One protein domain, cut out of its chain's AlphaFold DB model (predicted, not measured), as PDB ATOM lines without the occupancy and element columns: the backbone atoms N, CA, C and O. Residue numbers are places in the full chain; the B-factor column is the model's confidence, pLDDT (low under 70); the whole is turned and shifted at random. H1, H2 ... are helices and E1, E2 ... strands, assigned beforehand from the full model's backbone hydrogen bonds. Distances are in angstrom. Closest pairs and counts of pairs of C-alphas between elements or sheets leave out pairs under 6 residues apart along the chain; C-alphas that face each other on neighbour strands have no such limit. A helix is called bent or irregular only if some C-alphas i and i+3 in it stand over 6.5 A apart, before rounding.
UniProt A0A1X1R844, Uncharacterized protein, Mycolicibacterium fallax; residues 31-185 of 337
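AT A GLANCE: This is residues 31 to 185 of the 337 residues of an uncharacterized protein of Mycolicibacterium fallax (UniProt A0A1X1R844). A sheet of four parallel strands, E4, E5, E3 and E6, stands towards one end of the domain, with the long helix H6 over one face, on the side of E4 and E5, and the short helix H3 over the opposite face. The long helix H2 and the shorter H4 pack on H6 at steep angles, H5 packs on H4, and H1 with the small hairpin E1 and E2 lies at the other end, away from the sheet. The printed part has 155 residues, with six named helices and six named strands in the order H1 E1 E2 H2 E3 H3 E4 H4 H5 H6 E5 E6, and its class is mixed, helices and strands. The whole is compact, with a radius of gyration of the C-alphas of 16.2 A and a rounded outline of 43 by 37 by 30 A.

IN THESE COORDINATES: H1, residues 32 to 35, begins at C-alpha 32 (250.979, 237.543, 185.194). E1, residues 38 to 40, and E2, residues 43 to 45, follow. H2, residues 48 to 65, is 26.0 A long and begins at C-alpha 48 (243.249, 228.394, 193.256). E3, residues 75 to 79, measures 12.7 A, H3, residues 86 to 91, 8.6 A, and E4, residues 102 to 104, 6.3 A. H4, residues 106 to 115, measures 14.1 A. H5, residues 128 to 133, is irregular, with C-alphas 129 and 132 at 7.3 A. H6, residues 135 to 151, is 24.2 A long. E5, residues 156 to 160, measures 12.5 A, and E6, residues 177 to 181, measures 13.5 A and ends at C-alpha 181 (279.022, 243.262, 196.412).

HOW THE PARTS SIT: The larger sheet runs E4, E5, E3, E6, with E4 and E6 as edge strands. E4 and E5 are parallel at 23 degrees, with N 104 and O 157 at 2.8 A. E5 and E3 are parallel at 16 degrees, with N 76 and O 156 at 2.8 A. E3 and E6 are parallel at 16 degrees, with N 178 and O 75 at 2.8 A. E3, H3, E4 is a split strand-helix-strand unit, two parallel strands with E5 between them in the sheet, and its crossover is right-handed. E4, then H4, H5 and H6, then E5 is a strand-helix-strand unit of two parallel neighbours. H6 has a height over the sheet of 8.8 A and lies over E4 and, only just, with 3 C-alphas, over E5; it runs along the strands, at 25 degrees to E4 on the local plane. H3 lies on the opposite face at a height over the sheet of 8.9 A. H4 touches H6 at a steep tilt of 60 degrees, opposite ways, through residues 135 to 142 of H6; the closest C-alphas are those of Ala 110 and Ala 138, 5.0 A apart. H2 touches H6 at a steep tilt of 55 degrees, the same way, with the C-alphas of Leu 58 and Leu 145 closest at 6.4 A. H5 touches H4, with the C-alphas of Ala 110 and Val 131 closest at 6.0 A. H1 and H6 only just touch, with 3 pairs of C-alphas within 8 A, the closest being those of Arg 33 and Glu 137 at 6.8 A. The hairpin E1 and E2 is antiparallel, with N 40 and O 43 at 2.9 A, and both its strands are apart from H6. In H2, H3, H4 and H6 every O i to N i+4 pair is within hydrogen-bond range; H5 has 0 of 2, with 2 of 3 O i to N i+3 pairs within range, and H1 is too short for an O i to N i+4 pair.

THE WHOLE: The C-alphas farthest apart, those of Ala 124 and Ala 173, are 49.0 A apart. The printed part has no cut. The links from H4 to H5, residues 116 to 127, and from E5 to E6, residues 161 to 176, are long. The mean pLDDT of the printed part is 87.5, and residues 162 to 175 are under 70.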
ATOM      1  N   ASP A  31     250.926 241.907 182.961       93.56
ATOM      2  CA  ASP A  31     251.827 240.923 183.552       93.56
ATOM      3  C   ASP A  31     251.012 239.730 184.091       93.56
ATOM      4  O   ASP A  31     249.780 239.696 183.973       93.56
ATOM      5  N   THR A  32     251.672 238.728 184.671       95.12
ATOM      6  CA  THR A  32     250.979 237.543 185.194       95.12
ATOM      7  C   THR A  32     249.987 237.867 186.312       95.12
ATOM      8  O   THR A  32     248.974 237.180 186.422       95.12
ATOM      9  N   ARG A  33     250.212 238.931 187.095       93.88
ATOM     10  CA  ARG A  33     249.322 239.376 188.184       93.88
ATOM     11  C   ARG A  33     247.999 239.893 187.650       93.88
ATOM     12  O   ARG A  33     246.968 239.663 188.268       93.88
ATOM     13  N   THR A  34     248.023 240.565 186.506       92.38
ATOM     14  CA  THR A  34     246.814 241.075 185.840       92.38
ATOM     15  C   THR A  34     246.172 240.089 184.870       92.38
ATOM     16  O   THR A  34     244.974 240.174 184.634       92.38
ATOM     17  N   GLU A  35     246.955 239.178 184.286       94.00
ATOM     18  CA  GLU A  35     246.454 238.191 183.320       94.00
ATOM     19  C   GLU A  35     245.820 236.990 184.030       94.00
ATOM     20  O   GLU A  35     244.797 236.471 183.588       94.00
ATOM     21  N   PHE A  36     246.432 236.538 185.129       94.75
ATOM     22  CA  PHE A  36     246.012 235.340 185.857       94.75
ATOM     23  C   PHE A  36     245.500 235.629 187.266       94.75
ATOM     24  O   PHE A  36     244.938 234.733 187.889       94.75
ATOM     25  N   GLY A  37     245.706 236.836 187.791       93.06
ATOM     26  CA  GLY A  37     245.178 237.278 189.078       93.06
ATOM     27  C   GLY A  37     244.140 238.386 188.916       93.06
ATOM     28  O   GLY A  37     243.926 238.920 187.829       93.06
ATOM     29  N   ARG A  38     243.498 238.756 190.025       91.88
ATOM     30  CA  ARG A  38     242.652 239.953 190.106       91.88
ATOM     31  C   ARG A  38     243.312 240.976 191.017       91.88
ATOM     32  O   ARG A  38     243.509 240.712 192.202       91.88
ATOM     33  N   VAL A  39     243.635 242.142 190.471       89.88
ATOM     34  CA  VAL A  39     244.218 243.239 191.246       89.88
ATOM     35  C   VAL A  39     243.108 244.072 191.867       89.88
ATOM     36  O   VAL A  39     242.318 244.671 191.148       89.88
ATOM     37  N   VAL A  40     243.071 244.145 193.195       87.56
ATOM     38  CA  VAL A  40     242.068 244.924 193.934       87.56
ATOM     39  C   VAL A  40     242.728 245.524 195.166       87.56
ATOM     40  O   VAL A  40     243.440 244.825 195.884       87.56
ATOM     41  N   ARG A  41     242.526 246.824 195.423       85.44
ATOM     42  CA  ARG A  41     243.068 247.519 196.614       85.44
ATOM     43  C   ARG A  41     244.584 247.302 196.820       85.44
ATOM     44  O   ARG A  41     245.070 247.158 197.945       85.44
ATOM     45  N   GLY A  42     245.345 247.244 195.727       81.75
ATOM     46  CA  GLY A  42     246.793 247.014 195.741       81.75
ATOM     47  C   GLY A  42     247.239 245.592 196.101       81.75
ATOM     48  O   GLY A  42     248.421 245.392 196.379       81.75
ATOM     49  N   TRP A  43     246.311 244.634 196.130       88.00
ATOM     50  CA  TRP A  43     246.543 243.206 196.341       88.00
ATOM     51  C   TRP A  43     246.293 242.418 195.056       88.00
ATOM     52  O   TRP A  43     245.461 242.815 194.243       88.00
ATOM     53  N   VAL A  44     246.977 241.282 194.901       91.81
ATOM     54  CA  VAL A  44     246.746 240.335 193.803       91.81
ATOM     55  C   VAL A  44     246.038 239.102 194.352       91.81
ATOM     56  O   VAL A  44     246.626 238.279 195.049       91.81
ATOM     57  N   LEU A  45     244.753 238.965 194.039       93.06
ATOM     58  CA  LEU A  45     243.977 237.777 194.369       93.06
ATOM     59  C   LEU A  45     244.221 236.710 193.300       93.06
ATOM     60  O   LEU A  45     243.644 236.749 192.213       93.06
ATOM     61  N   TRP A  46     245.098 235.763 193.620       94.25
ATOM     62  CA  TRP A  46     245.394 234.615 192.770       94.25
ATOM     63  C   TRP A  46     244.286 233.553 192.846       94.25
ATOM     64  O   TRP A  46     243.890 233.168 193.954       94.25
ATOM     65  N   PRO A  47     243.809 233.020 191.710       93.44
ATOM     66  CA  PRO A  47     242.850 231.928 191.714       93.44
ATOM     67  C   PRO A  47     243.512 230.613 192.178       93.44
ATOM     68  O   PRO A  47     244.741 230.471 192.101       93.44
ATOM     69  N   PRO A  48     242.728 229.633 192.675       93.19
ATOM     70  CA  PRO A  48     243.249 228.394 193.256       93.19
ATOM     71  C   PRO A  48     244.258 227.647 192.376       93.19
ATOM     72  O   PRO A  48     245.284 227.178 192.871       93.19
ATOM     73  N   GLU A  49     243.997 227.561 191.073       94.62
ATOM     74  CA  GLU A  49     244.862 226.907 190.097       94.62
ATOM     75  C   GLU A  49     246.220 227.600 189.976       94.62
ATOM     76  O   GLU A  49     247.251 226.931 190.037       94.62
ATOM     77  N   ARG A  50     246.251 228.939 189.924       95.88
ATOM     78  CA  ARG A  50     247.512 229.679 189.815       95.88
ATOM     79  C   ARG A  50     248.344 229.552 191.085       95.88
ATOM     80  O   ARG A  50     249.557 229.387 191.013       95.88
ATOM     81  N   ARG A  51     247.705 229.528 192.258       95.00
ATOM     82  CA  ARG A  51     248.411 229.279 193.528       95.00
ATOM     83  C   ARG A  51     248.975 227.868 193.616       95.00
ATOM     84  O   ARG A  51     250.070 227.683 194.145       95.00
ATOM     85  N   ALA A  52     248.269 226.874 193.077       95.50
ATOM     86  CA  ALA A  52     248.813 225.525 192.957       95.50
ATOM     87  C   ALA A  52     250.066 225.510 192.063       95.50
ATOM     88  O   ALA A  52     251.037 224.833 192.396       95.50
ATOM     89  N   ASP A  53     250.087 226.287 190.979       97.19
ATOM     90  CA  ASP A  53     251.263 226.437 190.114       97.19
ATOM     91  C   ASP A  53     252.441 227.091 190.846       97.19
ATOM     92  O   ASP A  53     253.549 226.551 190.830       97.19
ATOM     93  N   GLN A  54     252.200 228.201 191.549       96.81
ATOM     94  CA  GLN A  54     253.207 228.881 192.372       96.81
ATOM     95  C   GLN A  54     253.799 227.945 193.431       96.81
ATOM     96  O   GLN A  54     255.014 227.904 193.625       96.81
ATOM     97  N   ARG A  55     252.954 227.137 194.080       95.38
ATOM     98  CA  ARG A  55     253.397 226.151 195.067       95.38
ATOM     99  C   ARG A  55     254.287 225.087 194.447       95.38
ATOM    100  O   ARG A  55     255.318 224.767 195.014       95.38
ATOM    101  N   ARG A  56     253.953 224.588 193.251       96.19
ATOM    102  CA  ARG A  56     254.808 223.626 192.535       96.19
ATOM    103  C   ARG A  56     256.199 224.198 192.254       96.19
ATOM    104  O   ARG A  56     257.182 223.470 192.370       96.19
ATOM    105  N   VAL A  57     256.286 225.484 191.909       96.88
ATOM    106  CA  VAL A  57     257.565 226.189 191.715       96.88
ATOM    107  C   VAL A  57     258.338 226.282 193.035       96.88
ATOM    108  O   VAL A  57     259.514 225.916 193.081       96.88
ATOM    109  N   LEU A  58     257.676 226.708 194.114       95.56
ATOM    110  CA  LEU A  58     258.277 226.809 195.445       95.56
ATOM    111  C   LEU A  58     258.759 225.448 195.963       95.56
ATOM    112  O   LEU A  58     259.914 225.330 196.368       95.56
ATOM    113  N   ASP A  59     257.920 224.415 195.887       94.38
ATOM    114  CA  ASP A  59     258.223 223.050 196.324       94.38
ATOM    115  C   ASP A  59     259.418 222.474 195.566       94.38
ATOM    116  O   ASP A  59     260.294 221.845 196.163       94.38
ATOM    117  N   TYR A  60     259.500 222.717 194.255       95.06
ATOM    118  CA  TYR A  60     260.638 222.298 193.438       95.06
ATOM    119  C   TYR A  60     261.947 222.963 193.897       95.06
ATOM    120  O   TYR A  60     262.967 222.288 194.093       95.06
ATOM    121  N   ARG A  61     261.933 224.284 194.117       93.50
ATOM    122  CA  ARG A  61     263.104 225.035 194.604       93.50
ATOM    123  C   ARG A  61     263.492 224.616 196.020       93.50
ATOM    124  O   ARG A  61     264.665 224.375 196.292       93.50
ATOM    125  N   TRP A  62     262.514 224.442 196.902       92.25
ATOM    126  CA  TRP A  62     262.738 223.966 198.259       92.25
ATOM    127  C   TRP A  62     263.355 222.565 198.273       92.25
ATOM    128  O   TRP A  62     264.406 222.353 198.878       92.25
ATOM    129  N   ALA A  63     262.747 221.603 197.573       91.50
ATOM    130  CA  ALA A  63     263.198 220.214 197.560       91.50
ATOM    131  C   ALA A  63     264.619 220.053 196.994       91.50
ATOM    132  O   ALA A  63     265.367 219.192 197.462       91.50
ATOM    133  N   SER A  64     265.007 220.891 196.026       88.44
ATOM    134  CA  SER A  64     266.334 220.838 195.400       88.44
ATOM    135  C   SER A  64     267.471 221.377 196.279       88.44
ATOM    136  O   SER A  64     268.620 221.014 196.039       88.44
ATOM    137  N   GLN A  65     267.183 222.191 197.304       91.12
ATOM    138  CA  GLN A  65     268.218 222.923 198.058       91.12
ATOM    139  C   GLN A  65     268.127 222.753 199.584       91.12
ATOM    140  O   GLN A  65     269.139 222.697 200.283       91.12
ATOM    141  N   ALA A  66     266.924 222.628 200.147       84.69
ATOM    142  CA  ALA A  66     266.727 222.671 201.597       84.69
ATOM    143  C   ALA A  66     267.296 221.452 202.346       84.69
ATOM    144  O   ALA A  66     267.511 221.508 203.561       84.69
ATOM    145  N   SER A  67     267.520 220.328 201.658       85.00
ATOM    146  CA  SER A  67     268.101 219.120 202.258       85.00
ATOM    147  C   SER A  67     269.599 219.266 202.541       85.00
ATOM    148  O   SER A  67     270.074 218.720 203.536       85.00
ATOM    149  N   THR A  68     270.315 220.041 201.724       87.62
ATOM    150  CA  THR A  68     271.757 220.296 201.846       87.62
ATOM    151  C   THR A  68     272.063 221.614 202.553       87.62
ATOM    152  O   THR A  68     273.174 221.798 203.044       87.62
ATOM    153  N   ALA A  69     271.084 222.518 202.663       91.75
ATOM    154  CA  ALA A  69     271.238 223.777 203.377       91.75
ATOM    155  C   ALA A  69     271.481 223.578 204.887       91.75
ATOM    156  O   ALA A  69     270.730 222.865 205.573       91.75
ATOM    157  N   GLY A  70     272.496 224.276 205.409       92.38
ATOM    158  CA  GLY A  70     272.807 224.326 206.838       92.38
ATOM    159  C   GLY A  70     271.670 224.941 207.661       92.38
ATOM    160  O   GLY A  70     270.715 225.493 207.107       92.38
ATOM    161  N   ARG A  71     271.739 224.792 208.988       92.25
ATOM    162  CA  ARG A  71     270.668 225.178 209.932       92.25
ATOM    163  C   ARG A  71     271.091 226.251 210.940       92.25
ATOM    164  O   ARG A  71     270.502 226.377 212.012       92.25
ATOM    165  N   GLU A  72     272.146 226.986 210.621       88.69
ATOM    166  CA  GLU A  72     272.714 228.021 211.482       88.69
ATOM    167  C   GLU A  72     271.947 229.349 211.376       88.69
ATOM    168  O   GLU A  72     272.121 230.224 212.222       88.69
ATOM    169  N   GLY A  73     271.079 229.494 210.367       85.50
ATOM    170  CA  GLY A  73     270.324 230.717 210.105       85.50
ATOM    171  C   GLY A  73     271.176 231.851 209.533       85.50
ATOM    172  O   GLY A  73     270.839 233.012 209.740       85.50
ATOM    173  N   ARG A  74     272.283 231.531 208.847       89.44
ATOM    174  CA  ARG A  74     273.121 232.530 208.165       89.44
ATOM    175  C   ARG A  74     272.377 233.123 206.977       89.44
ATOM    176  O   ARG A  74     271.756 232.382 206.221       89.44
ATOM    177  N   PHE A  75     272.505 234.423 206.767       87.38
ATOM    178  CA  PHE A  75     271.913 235.123 205.638       87.38
ATOM    179  C   PHE A  75     273.011 235.823 204.834       87.38
ATOM    180  O   PHE A  75     273.808 236.569 205.393       87.38
ATOM    181  N   VAL A  76     273.072 235.579 203.529       88.81
ATOM    182  CA  VAL A  76     274.038 236.215 202.627       88.81
ATOM    183  C   VAL A  76     273.289 236.985 201.551       88.81
ATOM    184  O   VAL A  76     272.554 236.393 200.768       88.81
ATOM    185  N   TYR A  77     273.512 238.291 201.477       86.25
ATOM    186  CA  TYR A  77     273.136 239.113 200.337       86.25
ATOM    187  C   TYR A  77     274.247 239.090 199.298       86.25
ATOM    188  O   TYR A  77     275.350 239.570 199.554       86.25
ATOM    189  N   LEU A  78     273.951 238.553 198.119       89.38
ATOM    190  CA  LEU A  78     274.817 238.633 196.952       89.38
ATOM    191  C   LEU A  78     274.197 239.606 195.954       89.38
ATOM    192  O   LEU A  78     273.248 239.277 195.238       89.38
ATOM    193  N   TRP A  79     274.737 240.816 195.912       85.56
ATOM    194  CA  TRP A  79     274.182 241.910 195.121       85.56
ATOM    195  C   TRP A  79     275.191 242.518 194.143       85.56
ATOM    196  O   TRP A  79     276.403 242.321 194.234       85.56
ATOM    197  N   GLY A  80     274.665 243.227 193.153       83.31
ATOM    198  CA  GLY A  80     275.422 243.834 192.065       83.31
ATOM    199  C   GLY A  80     274.535 244.007 190.841       83.31
ATOM    200  O   GLY A  80     273.498 243.338 190.718       83.31
ATOM    201  N   ILE A  81     274.948 244.879 189.922       86.31
ATOM    202  CA  ILE A  81     274.179 245.168 188.706       86.31
ATOM    203  C   ILE A  81     273.891 243.877 187.905       86.31
ATOM    204  O   ILE A  81     274.620 242.874 188.024       86.31
ATOM    205  N   PRO A  82     272.814 243.827 187.101       86.69
ATOM    206  CA  PRO A  82     272.603 242.711 186.184       86.69
ATOM    207  C   PRO A  82     273.854 242.456 185.327       86.69
ATOM    208  O   PRO A  82     274.559 243.381 184.941       86.69
ATOM    209  N   CYS A  83     274.178 241.188 185.064       88.69
ATOM    210  CA  CYS A  83     275.405 240.779 184.356       88.69
ATOM    211  C   CYS A  83     276.759 241.128 185.033       88.69
ATOM    212  O   CYS A  83     277.816 240.935 184.417       88.69
ATOM    213  N   ALA A  84     276.776 241.528 186.313       90.00
ATOM    214  CA  ALA A  84     278.022 241.750 187.066       90.00
ATOM    215  C   ALA A  84     278.879 240.479 187.248       90.00
ATOM    216  O   ALA A  84     280.103 240.562 187.339       90.00
ATOM    217  N   GLY A  85     278.260 239.294 187.203       90.56
ATOM    218  CA  GLY A  85     278.932 238.007 187.428       90.56
ATOM    219  C   GLY A  85     278.599 237.354 188.773       90.56
ATOM    220  O   GLY A  85     279.336 236.473 189.202       90.56
ATOM    221  N   LYS A  86     277.493 237.761 189.413       91.38
ATOM    222  CA  LYS A  86     276.991 237.205 190.683       91.38
ATOM    223  C   LYS A  86     276.915 235.678 190.669       91.38
ATOM    224  O   LYS A  86     277.582 235.032 191.466       91.38
ATOM    225  N   THR A  87     276.220 235.107 189.690       90.88
ATOM    226  CA  THR A  87     276.102 233.654 189.531       90.88
ATOM    227  C   THR A  87     277.462 232.966 189.389       90.88
ATOM    228  O   THR A  87     277.688 231.930 190.003       90.88
ATOM    229  N   THR A  88     278.400 233.546 188.626       92.00
ATOM    230  CA  THR A  88     279.761 232.999 188.476       92.00
ATOM    231  C   THR A  88     280.519 233.021 189.798       92.00
ATOM    232  O   THR A  88     281.137 232.024 190.149       92.00
ATOM    233  N   PHE A  89     280.431 234.121 190.547       92.81
ATOM    234  CA  PHE A  89     281.013 234.228 191.882       92.81
ATOM    235  C   PHE A  89     280.398 233.192 192.834       92.81
ATOM    236  O   PHE A  89     281.108 232.430 193.476       92.81
ATOM    237  N   ARG A  90     279.068 233.077 192.885       93.25
ATOM    238  CA  ARG A  90     278.388 232.078 193.723       93.25
ATOM    239  C   ARG A  90     278.794 230.643 193.384       93.25
ATOM    240  O   ARG A  90     278.885 229.817 194.285       93.25
ATOM    241  N   GLN A  91     278.981 230.339 192.101       91.31
ATOM    242  CA  GLN A  91     279.308 228.997 191.616       91.31
ATOM    243  C   GLN A  91     280.768 228.594 191.844       91.31
ATOM    244  O   GLN A  91     281.085 227.416 191.682       91.31
ATOM    245  N   ASP A  92     281.643 229.526 192.221       91.69
ATOM    246  CA  ASP A  92     283.026 229.215 192.556       91.69
ATOM    247  C   ASP A  92     283.106 228.538 193.944       91.69
ATOM    248  O   ASP A  92     282.762 229.160 194.959       91.69
ATOM    249  N   PRO A  93     283.566 227.272 194.033       88.12
ATOM    250  CA  PRO A  93     283.698 226.579 195.312       88.12
ATOM    251  C   PRO A  93     284.639 227.279 196.300       88.12
ATOM    252  O   PRO A  93     284.476 227.103 197.508       88.12
ATOM    253  N   GLU A  94     285.599 228.081 195.826       90.75
ATOM    254  CA  GLU A  94     286.546 228.810 196.682       90.75
ATOM    255  C   GLU A  94     285.860 229.888 197.534       90.75
ATOM    256  O   GLU A  94     286.381 230.278 198.580       90.75
ATOM    257  N   HIS A  95     284.673 230.348 197.131       87.94
ATOM    258  CA  HIS A  95     283.909 231.360 197.861       87.94
ATOM    259  C   HIS A  95     282.981 230.767 198.929       87.94
ATOM    260  O   HIS A  95     282.444 231.509 199.750       87.94
ATOM    261  N   GLY A  96     282.806 229.439 198.967       85.81
ATOM    262  CA  GLY A  96     282.007 228.768 199.998       85.81
ATOM    263  C   GLY A  96     280.511 229.108 199.963       85.81
ATOM    264  O   GLY A  96     279.837 228.988 200.987       85.81
ATOM    265  N   LEU A  97     280.001 229.546 198.805       87.31
ATOM    266  CA  LEU A  97     278.595 229.902 198.565       87.31
ATOM    267  C   LEU A  97     277.854 228.884 197.676       87.31
ATOM    268  O   LEU A  97     276.661 229.040 197.415       87.31
ATOM    269  N   THR A  98     278.552 227.845 197.210       77.25
ATOM    270  CA  THR A  98     278.028 226.803 196.314       77.25
ATOM    271  C   THR A  98     277.128 225.793 197.019       77.25
ATOM    272  O   THR A  98     276.161 225.312 196.432       77.25
ATOM    273  N   GLU A  99     277.439 225.461 198.272       81.69
ATOM    274  CA  GLU A  99     276.738 224.457 199.069       81.69
ATOM    275  C   GLU A  99     276.320 225.021 200.429       81.69
ATOM    276  O   GLU A  99     276.901 225.974 200.947       81.69
ATOM    277  N   GLY A 100     275.309 224.405 201.045       88.94
ATOM    278  CA  GLY A 100     274.920 224.739 202.413       88.94
ATOM    279  C   GLY A 100     273.990 225.943 202.554       88.94
ATOM    280  O   GLY A 100     273.730 226.331 203.696       88.94
ATOM    281  N   PHE A 101     273.447 226.469 201.451       93.38
ATOM    282  CA  PHE A 101     272.469 227.561 201.411       93.38
ATOM    283  C   PHE A 101     271.234 227.191 200.581       93.38
ATOM    284  O   PHE A 101     271.336 226.473 199.586       93.38
ATOM    285  N   VAL A 102     270.074 227.725 200.965       94.69
ATOM    286  CA  VAL A 102     268.940 227.893 200.051       94.69
ATOM    287  C   VAL A 102     269.193 229.165 199.245       94.69
ATOM    288  O   VAL A 102     269.314 230.244 199.823       94.69
ATOM    289  N   VAL A 103     269.307 229.028 197.925       94.44
ATOM    290  CA  VAL A 103     269.528 230.135 196.990       94.44
ATOM    291  C   VAL A 103     268.178 230.692 196.555       94.44
ATOM    292  O   VAL A 103     267.428 230.067 195.793       94.44
ATOM    293  N   VAL A 104     267.891 231.893 197.039       94.00
ATOM    294  CA  VAL A 104     266.725 232.682 196.663       94.00
ATOM    295  C   VAL A 104     267.152 233.638 195.557       94.00
ATOM    296  O   VAL A 104     267.890 234.588 195.799       94.00
ATOM    297  N   ASP A 105     266.702 233.344 194.342       93.19
ATOM    298  CA  ASP A 105     267.001 234.113 193.137       93.19
ATOM    299  C   ASP A 105     265.702 234.266 192.319       93.19
ATOM    300  O   ASP A 105     265.208 233.278 191.757       93.19
ATOM    301  N   PRO A 106     265.101 235.469 192.299       91.94
ATOM    302  CA  PRO A 106     263.907 235.762 191.511       91.94
ATOM    303  C   PRO A 106     264.107 235.561 190.007       91.94
ATOM    304  O   PRO A 106     263.156 235.165 189.335       91.94
ATOM    305  N   ASP A 107     265.317 235.781 189.480       91.31
ATOM    306  CA  ASP A 107     265.618 235.556 188.066       91.31
ATOM    307  C   ASP A 107     265.505 234.049 187.774       91.31
ATOM    308  O   ASP A 107     264.729 233.655 186.906       91.31
ATOM    309  N   GLU A 108     266.162 233.181 188.559       93.44
ATOM    310  CA  GLU A 108     266.060 231.717 188.387       93.44
ATOM    311  C   GLU A 108     264.618 231.193 188.559       93.44
ATOM    312  O   GLU A 108     264.215 230.233 187.896       93.44
ATOM    313  N   ILE A 109     263.817 231.806 189.438       96.31
ATOM    314  CA  ILE A 109     262.395 231.461 189.606       96.31
ATOM    315  C   ILE A 109     261.578 231.897 188.387       96.31
ATOM    316  O   ILE A 109     260.755 231.117 187.903       96.31
ATOM    317  N   ALA A 110     261.816 233.094 187.849       95.12
ATOM    318  CA  ALA A 110     261.143 233.575 186.648       95.12
ATOM    319  C   ALA A 110     261.475 232.703 185.424       95.12
ATOM    320  O   ALA A 110     260.577 232.338 184.660       95.12
ATOM    321  N   GLU A 111     262.741 232.297 185.270       94.06
ATOM    322  CA  GLU A 111     263.175 231.350 184.236       94.06
ATOM    323  C   GLU A 111     262.452 229.998 184.382       94.06
ATOM    324  O   GLU A 111     261.930 229.449 183.405       94.06
ATOM    325  N   LEU A 112     262.350 229.472 185.607       95.69
ATOM    326  CA  LEU A 112     261.619 228.236 185.893       95.69
ATOM    327  C   LEU A 112     260.124 228.361 185.563       95.69
ATOM    328  O   LEU A 112     259.544 227.441 184.983       95.69
ATOM    329  N   MET A 113     259.495 229.489 185.892       96.69
ATOM    330  CA  MET A 113     258.093 229.748 185.563       96.69
ATOM    331  C   MET A 113     257.870 229.749 184.049       96.69
ATOM    332  O   MET A 113     256.999 229.036 183.552       96.69
ATOM    333  N   VAL A 114     258.677 230.499 183.302       94.94
ATOM    334  CA  VAL A 114     258.577 230.583 181.839       94.94
ATOM    335  C   VAL A 114     258.784 229.214 181.190       94.94
ATOM    336  O   VAL A 114     257.961 228.787 180.381       94.94
ATOM    337  N   THR A 115     259.836 228.491 181.576       92.69
ATOM    338  CA  THR A 115     260.147 227.162 181.018       92.69
ATOM    339  C   THR A 115     259.140 226.081 181.425       92.69
ATOM    340  O   THR A 115     259.022 225.060 180.749       92.69
ATOM    341  N   SER A 116     258.350 226.331 182.473       93.56
ATOM    342  CA  SER A 116     257.228 225.487 182.904       93.56
ATOM    343  C   SER A 116     255.877 225.911 182.311       93.56
ATOM    344  O   SER A 116     254.841 225.440 182.781       93.56
ATOM    345  N   ASN A 117     255.861 226.778 181.289       92.44
ATOM    346  CA  ASN A 117     254.653 227.349 180.669       92.44
ATOM    347  C   ASN A 117     253.747 228.123 181.646       92.44
ATOM    348  O   ASN A 117     252.532 228.168 181.465       92.44
ATOM    349  N   LEU A 118     254.330 228.744 182.672       95.00
ATOM    350  CA  LEU A 118     253.615 229.609 183.614       95.00
ATOM    351  C   LEU A 118     253.732 231.098 183.254       95.00
ATOM    352  O   LEU A 118     253.143 231.927 183.941       95.00
ATOM    353  N   GLY A 119     254.478 231.459 182.209       90.69
ATOM    354  CA  GLY A 119     254.544 232.837 181.713       90.69
ATOM    355  C   GLY A 119     253.353 233.237 180.840       90.69
ATOM    356  O   GLY A 119     252.438 232.449 180.611       90.69
ATOM    357  N   ILE A 120     253.381 234.466 180.319       87.06
ATOM    358  CA  ILE A 120     252.392 234.941 179.341       87.06
ATOM    359  C   ILE A 120     252.930 234.655 177.935       87.06
ATOM    360  O   ILE A 120     253.924 235.268 177.535       87.06
ATOM    361  N   PRO A 121     252.288 233.778 177.143       76.50
ATOM    362  CA  PRO A 121     252.702 233.556 175.765       76.50
ATOM    363  C   PRO A 121     252.580 234.854 174.959       76.50
ATOM    364  O   PRO A 121     251.518 235.479 174.923       76.50
ATOM    365  N   LYS A 122     253.647 235.265 174.268       75.44
ATOM    366  CA  LYS A 122     253.631 236.481 173.443       75.44
ATOM    367  C   LYS A 122     254.305 236.283 172.089       75.44
ATOM    368  O   LYS A 122     255.452 236.658 171.870       75.44
ATOM    369  N   GLY A 123     253.505 235.798 171.140       76.19
ATOM    370  CA  GLY A 123     253.759 235.931 169.704       76.19
ATOM    371  C   GLY A 123     255.167 235.519 169.268       76.19
ATOM    372  O   GLY A 123     255.521 234.349 169.354       76.19
ATOM    373  N   ALA A 124     255.923 236.484 168.740       79.06
ATOM    374  CA  ALA A 124     257.238 236.278 168.130       79.06
ATOM    375  C   ALA A 124     258.426 236.402 169.104       79.06
ATOM    376  O   ALA A 124     259.568 236.321 168.649       79.06
ATOM    377  N   MET A 125     258.171 236.637 170.395       91.50
ATOM    378  CA  MET A 125     259.218 236.643 171.419       91.50
ATOM    379  C   MET A 125     259.622 235.208 171.759       91.50
ATOM    380  O   MET A 125     258.786 234.297 171.734       91.50
ATOM    381  N   SER A 126     260.896 234.995 172.081       93.38
ATOM    382  CA  SER A 126     261.305 233.747 172.715       93.38
ATOM    383  C   SER A 126     260.637 233.625 174.090       93.38
ATOM    384  O   SER A 126     260.241 234.631 174.686       93.38
ATOM    385  N   PRO A 127     260.490 232.407 174.633       93.81
ATOM    386  CA  PRO A 127     259.966 232.231 175.981       93.81
ATOM    387  C   PRO A 127     260.698 233.106 177.005       93.81
ATOM    388  O   PRO A 127     260.052 233.822 177.766       93.81
ATOM    389  N   MET A 128     262.029 233.139 176.977       94.50
ATOM    390  CA  MET A 128     262.827 233.906 177.941       94.50
ATOM    391  C   MET A 128     262.691 235.426 177.793       94.50
ATOM    392  O   MET A 128     262.794 236.149 178.779       94.50
ATOM    393  N   GLU A 129     262.363 235.931 176.607       94.31
ATOM    394  CA  GLU A 129     262.041 237.350 176.410       94.31
ATOM    395  C   GLU A 129     260.741 237.774 177.115       94.31
ATOM    396  O   GLU A 129     260.511 238.964 177.317       94.31
ATOM    397  N   THR A 130     259.907 236.821 177.547       93.12
ATOM    398  CA  THR A 130     258.687 237.093 178.328       93.12
ATOM    399  C   THR A 130     258.918 237.171 179.837       93.12
ATOM    400  O   THR A 130     258.003 237.566 180.557       93.12
ATOM    401  N   VAL A 131     260.127 236.861 180.329       93.25
ATOM    402  CA  VAL A 131     260.487 236.916 181.762       93.25
ATOM    403  C   VAL A 131     260.079 238.233 182.445       93.25
ATOM    404  O   VAL A 131     259.514 238.163 183.537       93.25
ATOM    405  N   PRO A 132     260.251 239.428 181.839       91.00
ATOM    406  CA  PRO A 132     259.821 240.675 182.475       91.00
ATOM    407  C   PRO A 132     258.321 240.730 182.811       91.00
ATOM    408  O   PRO A 132     257.932 241.458 183.716       91.00
ATOM    409  N   LEU A 133     257.480 239.950 182.119       92.56
ATOM    410  CA  LEU A 133     256.033 239.879 182.358       92.56
ATOM    411  C   LEU A 133     255.655 238.947 183.519       92.56
ATOM    412  O   LEU A 133     254.494 238.928 183.915       92.56
ATOM    413  N   VAL A 134     256.595 238.152 184.039       94.19
ATOM    414  CA  VAL A 134     256.375 237.218 185.162       94.19
ATOM    415  C   VAL A 134     257.134 237.640 186.421       94.19
ATOM    416  O   VAL A 134     256.947 237.055 187.486       94.19
ATOM    417  N   TYR A 135     258.015 238.635 186.295       91.25
ATOM    418  CA  TYR A 135     259.059 238.929 187.272       91.25
ATOM    419  C   TYR A 135     258.528 239.263 188.667       91.25
ATOM    420  O   TYR A 135     259.070 238.814 189.670       91.25
ATOM    421  N   GLU A 136     257.429 240.006 188.731       91.00
ATOM    422  CA  GLU A 136     256.815 240.425 189.991       91.00
ATOM    423  C   GLU A 136     256.214 239.239 190.762       91.00
ATOM    424  O   GLU A 136     256.357 239.142 191.978       91.00
ATOM    425  N   GLU A 137     255.612 238.278 190.058       95.00
ATOM    426  CA  GLU A 137     255.147 237.032 190.674       95.00
ATOM    427  C   GLU A 137     256.321 236.124 191.067       95.00
ATOM    428  O   GLU A 137     256.295 235.493 192.124       95.00
ATOM    429  N   ALA A 138     257.386 236.084 190.263       95.38
ATOM    430  CA  ALA A 138     258.600 235.353 190.616       95.38
ATOM    431  C   ALA A 138     259.234 235.891 191.909       95.38
ATOM    432  O   ALA A 138     259.675 235.105 192.748       95.38
ATOM    433  N   TRP A 139     259.215 237.212 192.110       91.69
ATOM    434  CA  TRP A 139     259.617 237.853 193.361       91.69
ATOM    435  C   TRP A 139     258.736 237.456 194.544       91.69
ATOM    436  O   TRP A 139     259.267 237.179 195.619       91.69
ATOM    437  N   GLU A 140     257.417 237.382 194.366       91.69
ATOM    438  CA  GLU A 140     256.501 236.904 195.408       91.69
ATOM    439  C   GLU A 140     256.864 235.473 195.850       91.69
ATOM    440  O   GLU A 140     256.989 235.192 197.045       91.69
ATOM    441  N   ILE A 141     257.124 234.572 194.894       95.56
ATOM    442  CA  ILE A 141     257.549 233.189 195.170       95.56
ATOM    443  C   ILE A 141     258.940 233.156 195.824       95.56
ATOM    444  O   ILE A 141     259.146 232.416 196.788       95.56
ATOM    445  N   ALA A 142     259.892 233.959 195.341       94.00
ATOM    446  CA  ALA A 142     261.227 234.083 195.927       94.00
ATOM    447  C   ALA A 142     261.143 234.531 197.390       94.00
ATOM    448  O   ALA A 142     261.789 233.963 198.273       94.00
ATOM    449  N   HIS A 143     260.285 235.511 197.658       88.88
ATOM    450  CA  HIS A 143     260.053 236.028 198.987       88.88
ATOM    451  C   HIS A 143     259.448 234.955 199.906       88.88
ATOM    452  O   HIS A 143     259.957 234.737 201.005       88.88
ATOM    453  N   ARG A 144     258.456 234.188 199.440       91.75
ATOM    454  CA  ARG A 144     257.909 233.032 200.181       91.75
ATOM    455  C   ARG A 144     258.972 231.977 200.482       91.75
ATOM    456  O   ARG A 144     259.054 231.504 201.616       91.75
ATOM    457  N   LEU A 145     259.835 231.658 199.513       93.31
ATOM    458  CA  LEU A 145     260.957 230.734 199.703       93.31
ATOM    459  C   LEU A 145     261.935 231.246 200.773       93.31
ATOM    460  O   LEU A 145     262.368 230.475 201.634       93.31
ATOM    461  N   MET A 146     262.255 232.541 200.761       89.69
ATOM    462  CA  MET A 146     263.090 233.182 201.782       89.69
ATOM    463  C   MET A 146     262.452 233.069 203.172       89.69
ATOM    464  O   MET A 146     263.111 232.632 204.115       89.69
ATOM    465  N   LEU A 147     261.165 233.403 203.300       85.25
ATOM    466  CA  LEU A 147     260.426 233.352 204.565       85.25
ATOM    467  C   LEU A 147     260.346 231.924 205.126       85.25
ATOM    468  O   LEU A 147     260.635 231.714 206.307       85.25
ATOM    469  N   ALA A 148     260.037 230.934 204.284       86.62
ATOM    470  CA  ALA A 148     260.076 229.522 204.660       86.62
ATOM    471  C   ALA A 148     261.482 229.108 205.134       86.62
ATOM    472  O   ALA A 148     261.639 228.476 206.182       86.62
ATOM    473  N   SER A 149     262.528 229.524 204.419       89.00
ATOM    474  CA  SER A 149     263.917 229.221 204.783       89.00
ATOM    475  C   SER A 149     264.291 229.790 206.151       89.00
ATOM    476  O   SER A 149     264.815 229.054 206.990       89.00
ATOM    477  N   ILE A 150     263.949 231.055 206.412       84.00
ATOM    478  CA  ILE A 150     264.191 231.719 207.701       84.00
ATOM    479  C   ILE A 150     263.453 230.990 208.827       84.00
ATOM    480  O   ILE A 150     264.051 230.683 209.862       84.00
ATOM    481  N   ARG A 151     262.176 230.656 208.623       80.19
ATOM    482  CA  ARG A 151     261.355 229.933 209.604       80.19
ATOM    483  C   ARG A 151     261.981 228.600 210.006       80.19
ATOM    484  O   ARG A 151     262.043 228.279 211.190       80.19
ATOM    485  N   PHE A 152     262.461 227.821 209.039       84.00
ATOM    486  CA  PHE A 152     263.105 226.531 209.302       84.00
ATOM    487  C   PHE A 152     264.582 226.654 209.717       84.00
ATOM    488  O   PHE A 152     265.278 225.638 209.809       84.00
ATOM    489  N   GLY A 153     265.062 227.876 209.975       86.38
ATOM    490  CA  GLY A 153     266.428 228.162 210.408       86.38
ATOM    491  C   GLY A 153     267.482 227.821 209.361       86.38
ATOM    492  O   GLY A 153     268.624 227.554 209.724       86.38
ATOM    493  N   ARG A 154     267.115 227.761 208.076       91.50
ATOM    494  CA  ARG A 154     268.051 227.445 206.995       91.50
ATOM    495  C   ARG A 154     268.984 228.612 206.734       91.50
ATOM    496  O   ARG A 154     268.599 229.766 206.895       91.50
ATOM    497  N   ASN A 155     270.198 228.303 206.290       93.25
ATOM    498  CA  ASN A 155     271.044 229.328 205.698       93.25
ATOM    499  C   ASN A 155     270.435 229.783 204.368       93.25
ATOM    500  O   ASN A 155     270.046 228.943 203.552       93.25
ATOM    501  N   VAL A 156     270.394 231.089 204.139       92.06
ATOM    502  CA  VAL A 156     269.816 231.719 202.950       92.06
ATOM    503  C   VAL A 156     270.886 232.514 202.222       92.06
ATOM    504  O   VAL A 156     271.635 233.262 202.846       92.06
ATOM    505  N   LEU A 157     270.955 232.354 200.905       93.50
ATOM    506  CA  LEU A 157     271.694 233.236 200.013       93.50
ATOM    507  C   LEU A 157     270.676 233.917 199.103       93.50
ATOM    508  O   LEU A 157     270.035 233.251 198.294       93.50
ATOM    509  N   MET A 158     270.522 235.226 199.253       91.25
ATOM    510  CA  MET A 158     269.678 236.058 198.407       91.25
ATOM    511  C   MET A 158     270.530 236.654 197.286       91.25
ATOM    512  O   MET A 158     271.348 237.541 197.538       91.25
ATOM    513  N   GLU A 159     270.361 236.161 196.061       91.00
ATOM    514  CA  GLU A 159     270.969 236.752 194.865       91.00
ATOM    515  C   GLU A 159     269.975 237.753 194.271       91.00
ATOM    516  O   GLU A 159     268.857 237.392 193.913       91.00
ATOM    517  N   MET A 160     270.353 239.031 194.202       82.12
ATOM    518  CA  MET A 160     269.465 240.060 193.656       82.12
ATOM    519  C   MET A 160     270.226 241.191 192.972       82.12
ATOM    520  O   MET A 160     271.329 241.572 193.365       82.12
ATOM    521  N   ALA A 161     269.622 241.749 191.927       78.00
ATOM    522  CA  ALA A 161     269.990 243.066 191.435       78.00
ATOM    523  C   ALA A 161     269.183 244.104 192.225       78.00
ATOM    524  O   ALA A 161     267.956 244.068 192.218       78.00
ATOM    525  N   VAL A 162     269.864 245.010 192.922       68.06
ATOM    526  CA  VAL A 162     269.214 246.049 193.735       68.06
ATOM    527  C   VAL A 162     269.359 247.410 193.083       68.06
ATOM    528  O   VAL A 162     270.490 247.807 192.795       68.06
ATOM    529  N   PRO A 163     268.248 248.137 192.876       61.62
ATOM    530  CA  PRO A 163     268.295 249.521 192.435       61.62
ATOM    531  C   PRO A 163     269.090 250.401 193.401       61.62
ATOM    532  O   PRO A 163     269.202 250.108 194.599       61.62
ATOM    533  N   ALA A 164     269.575 251.528 192.887       58.34
ATOM    534  CA  ALA A 164     270.233 252.543 193.695       58.34
ATOM    535  C   ALA A 164     269.364 252.952 194.903       58.34
ATOM    536  O   ALA A 164     268.177 253.252 194.770       58.34
ATOM    537  N   GLY A 165     269.960 252.976 196.099       57.78
ATOM    538  CA  GLY A 165     269.289 253.417 197.327       57.78
ATOM    539  C   GLY A 165     268.423 252.368 198.035       57.78
ATOM    540  O   GLY A 165     267.915 252.666 199.121       57.78
ATOM    541  N   TRP A 166     268.289 251.148 197.499       62.47
ATOM    542  CA  TRP A 166     267.687 250.050 198.258       62.47
ATOM    543  C   TRP A 166     268.572 249.694 199.455       62.47
ATOM    544  O   TRP A 166     269.785 249.518 199.325       62.47
ATOM    545  N   LYS A 167     267.958 249.586 200.633       60.22
ATOM    546  CA  LYS A 167     268.612 249.106 201.850       60.22
ATOM    547  C   LYS A 167     267.869 247.868 202.335       60.22
ATOM    548  O   LYS A 167     266.637 247.943 202.439       60.22
ATOM    549  N   PRO A 168     268.571 246.768 202.654       59.84
ATOM    550  CA  PRO A 168     267.922 245.638 203.297       59.84
ATOM    551  C   PRO A 168     267.253 246.114 204.591       59.84
ATOM    552  O   PRO A 168     267.746 247.010 205.273       59.84
ATOM    553  N   SER A 169     266.096 245.541 204.929       56.34
ATOM    554  CA  SER A 169     265.436 245.816 206.214       56.34
ATOM    555  C   SER A 169     266.076 245.074 207.385       56.34
ATOM    556  O   SER A 169     265.605 245.211 208.512       56.34
ATOM    557  N   HIS A 170     267.105 244.268 207.125       59.22
ATOM    558  CA  HIS A 170     267.829 243.552 208.160       59.22
ATOM    559  C   HIS A 170     268.715 244.512 208.943       59.22
ATOM    560  O   HIS A 170     269.263 245.466 208.399       59.22
ATOM    561  N   ASP A 171     268.827 244.243 210.237       58.16
ATOM    562  CA  ASP A 171     269.761 244.947 211.095       58.16
ATOM    563  C   ASP A 171     271.182 244.577 210.650       58.16
ATOM    564  O   ASP A 171     271.607 243.434 210.826       58.16
ATOM    565  N   ASP A 172     271.909 245.526 210.052       53.34
ATOM    566  CA  ASP A 172     273.313 245.355 209.646       53.34
ATOM    567  C   ASP A 172     274.223 244.975 210.840       53.34
ATOM    568  O   ASP A 172     275.384 244.605 210.655       53.34
ATOM    569  N   ALA A 173     273.716 245.066 212.078       54.97
ATOM    570  CA  ALA A 173     274.386 244.610 213.288       54.97
ATOM    571  C   ALA A 173     274.236 243.101 213.577       54.97
ATOM    572  O   ALA A 173     274.924 242.603 214.473       54.97
ATOM    573  N   ASP A 174     273.370 242.360 212.869       69.12
ATOM    574  CA  ASP A 174     273.224 240.913 213.065       69.12
ATOM    575  C   ASP A 174     274.471 240.178 212.533       69.12
ATOM    576  O   ASP A 174     274.720 240.171 211.325       69.12
ATOM    577  N   PRO A 175     275.260 239.509 213.399       65.75
ATOM    578  CA  PRO A 175     276.481 238.821 212.982       65.75
ATOM    579  C   PRO A 175     276.235 237.636 212.036       65.75
ATOM    580  O   PRO A 175     277.198 237.086 211.500       65.75
ATOM    581  N   LEU A 176     274.982 237.201 211.859       79.25
ATOM    582  CA  LEU A 176     274.596 236.149 210.921       79.25
ATOM    583  C   LEU A 176     274.271 236.680 209.520       79.25
ATOM    584  O   LEU A 176     274.064 235.863 208.620       79.25
ATOM    585  N   VAL A 177     274.230 238.001 209.326       79.94
ATOM    586  CA  VAL A 177     273.965 238.644 208.037       79.94
ATOM    587  C   VAL A 177     275.284 239.097 207.409       79.94
ATOM    588  O   VAL A 177     276.079 239.818 208.008       79.94
ATOM    589  N   HIS A 178     275.526 238.673 206.172       83.88
ATOM    590  CA  HIS A 178     276.683 239.072 205.376       83.88
ATOM    591  C   HIS A 178     276.235 239.666 204.048       83.88
ATOM    592  O   HIS A 178     275.326 239.146 203.409       83.88
ATOM    593  N   THR A 179     276.936 240.697 203.588       82.38
ATOM    594  CA  THR A 179     276.653 241.347 202.307       82.38
ATOM    595  C   THR A 179     277.898 241.312 201.430       82.38
ATOM    596  O   THR A 179     278.985 241.696 201.861       82.38
ATOM    597  N   VAL A 180     277.745 240.832 200.198       86.31
ATOM    598  CA  VAL A 180     278.810 240.653 199.208       86.31
ATOM    599  C   VAL A 180     278.425 241.415 197.948       86.31
ATOM    600  O   VAL A 180     277.473 241.037 197.266       86.31
ATOM    601  N   PHE A 181     279.178 242.472 197.635       86.12
ATOM    602  CA  PHE A 181     279.022 243.262 196.412       86.12
ATOM    603  C   PHE A 181     279.917 242.764 195.285       86.12
ATOM    604  O   PHE A 181     281.135 242.679 195.442       86.12
ATOM    605  N   ILE A 182     279.301 242.462 194.143       88.12
ATOM    606  CA  ILE A 182     280.002 242.122 192.909       88.12
ATOM    607  C   ILE A 182     280.021 243.351 192.011       88.12
ATOM    608  O   ILE A 182     279.028 243.688 191.362       88.12
ATOM    609  N   GLU A 183     281.178 244.000 191.974       85.62
ATOM    610  CA  GLU A 183     281.405 245.195 191.175       85.62
ATOM    611  C   GLU A 183     281.592 244.848 189.691       85.62
ATOM    612  O   GLU A 183     282.352 243.950 189.314       85.62
ATOM    613  N   ALA A 184     280.914 245.599 188.826       86.38
ATOM    614  CA  ALA A 184     281.170 245.634 187.395       86.38
ATOM    615  C   ALA A 184     280.811 247.018 186.853       86.38
ATOM    616  O   ALA A 184     279.827 247.615 187.280       86.38
ATOM    617  N   SER A 185     281.570 247.514 185.873       87.81
ATOM    618  CA  SER A 185     281.177 248.745 185.179       87.81
ATOM    619  C   SER A 185     279.908 248.524 184.347       87.81
ATOM    620  O   SER A 185     279.746 247.442 183.767       87.81
TER     621      SER A 185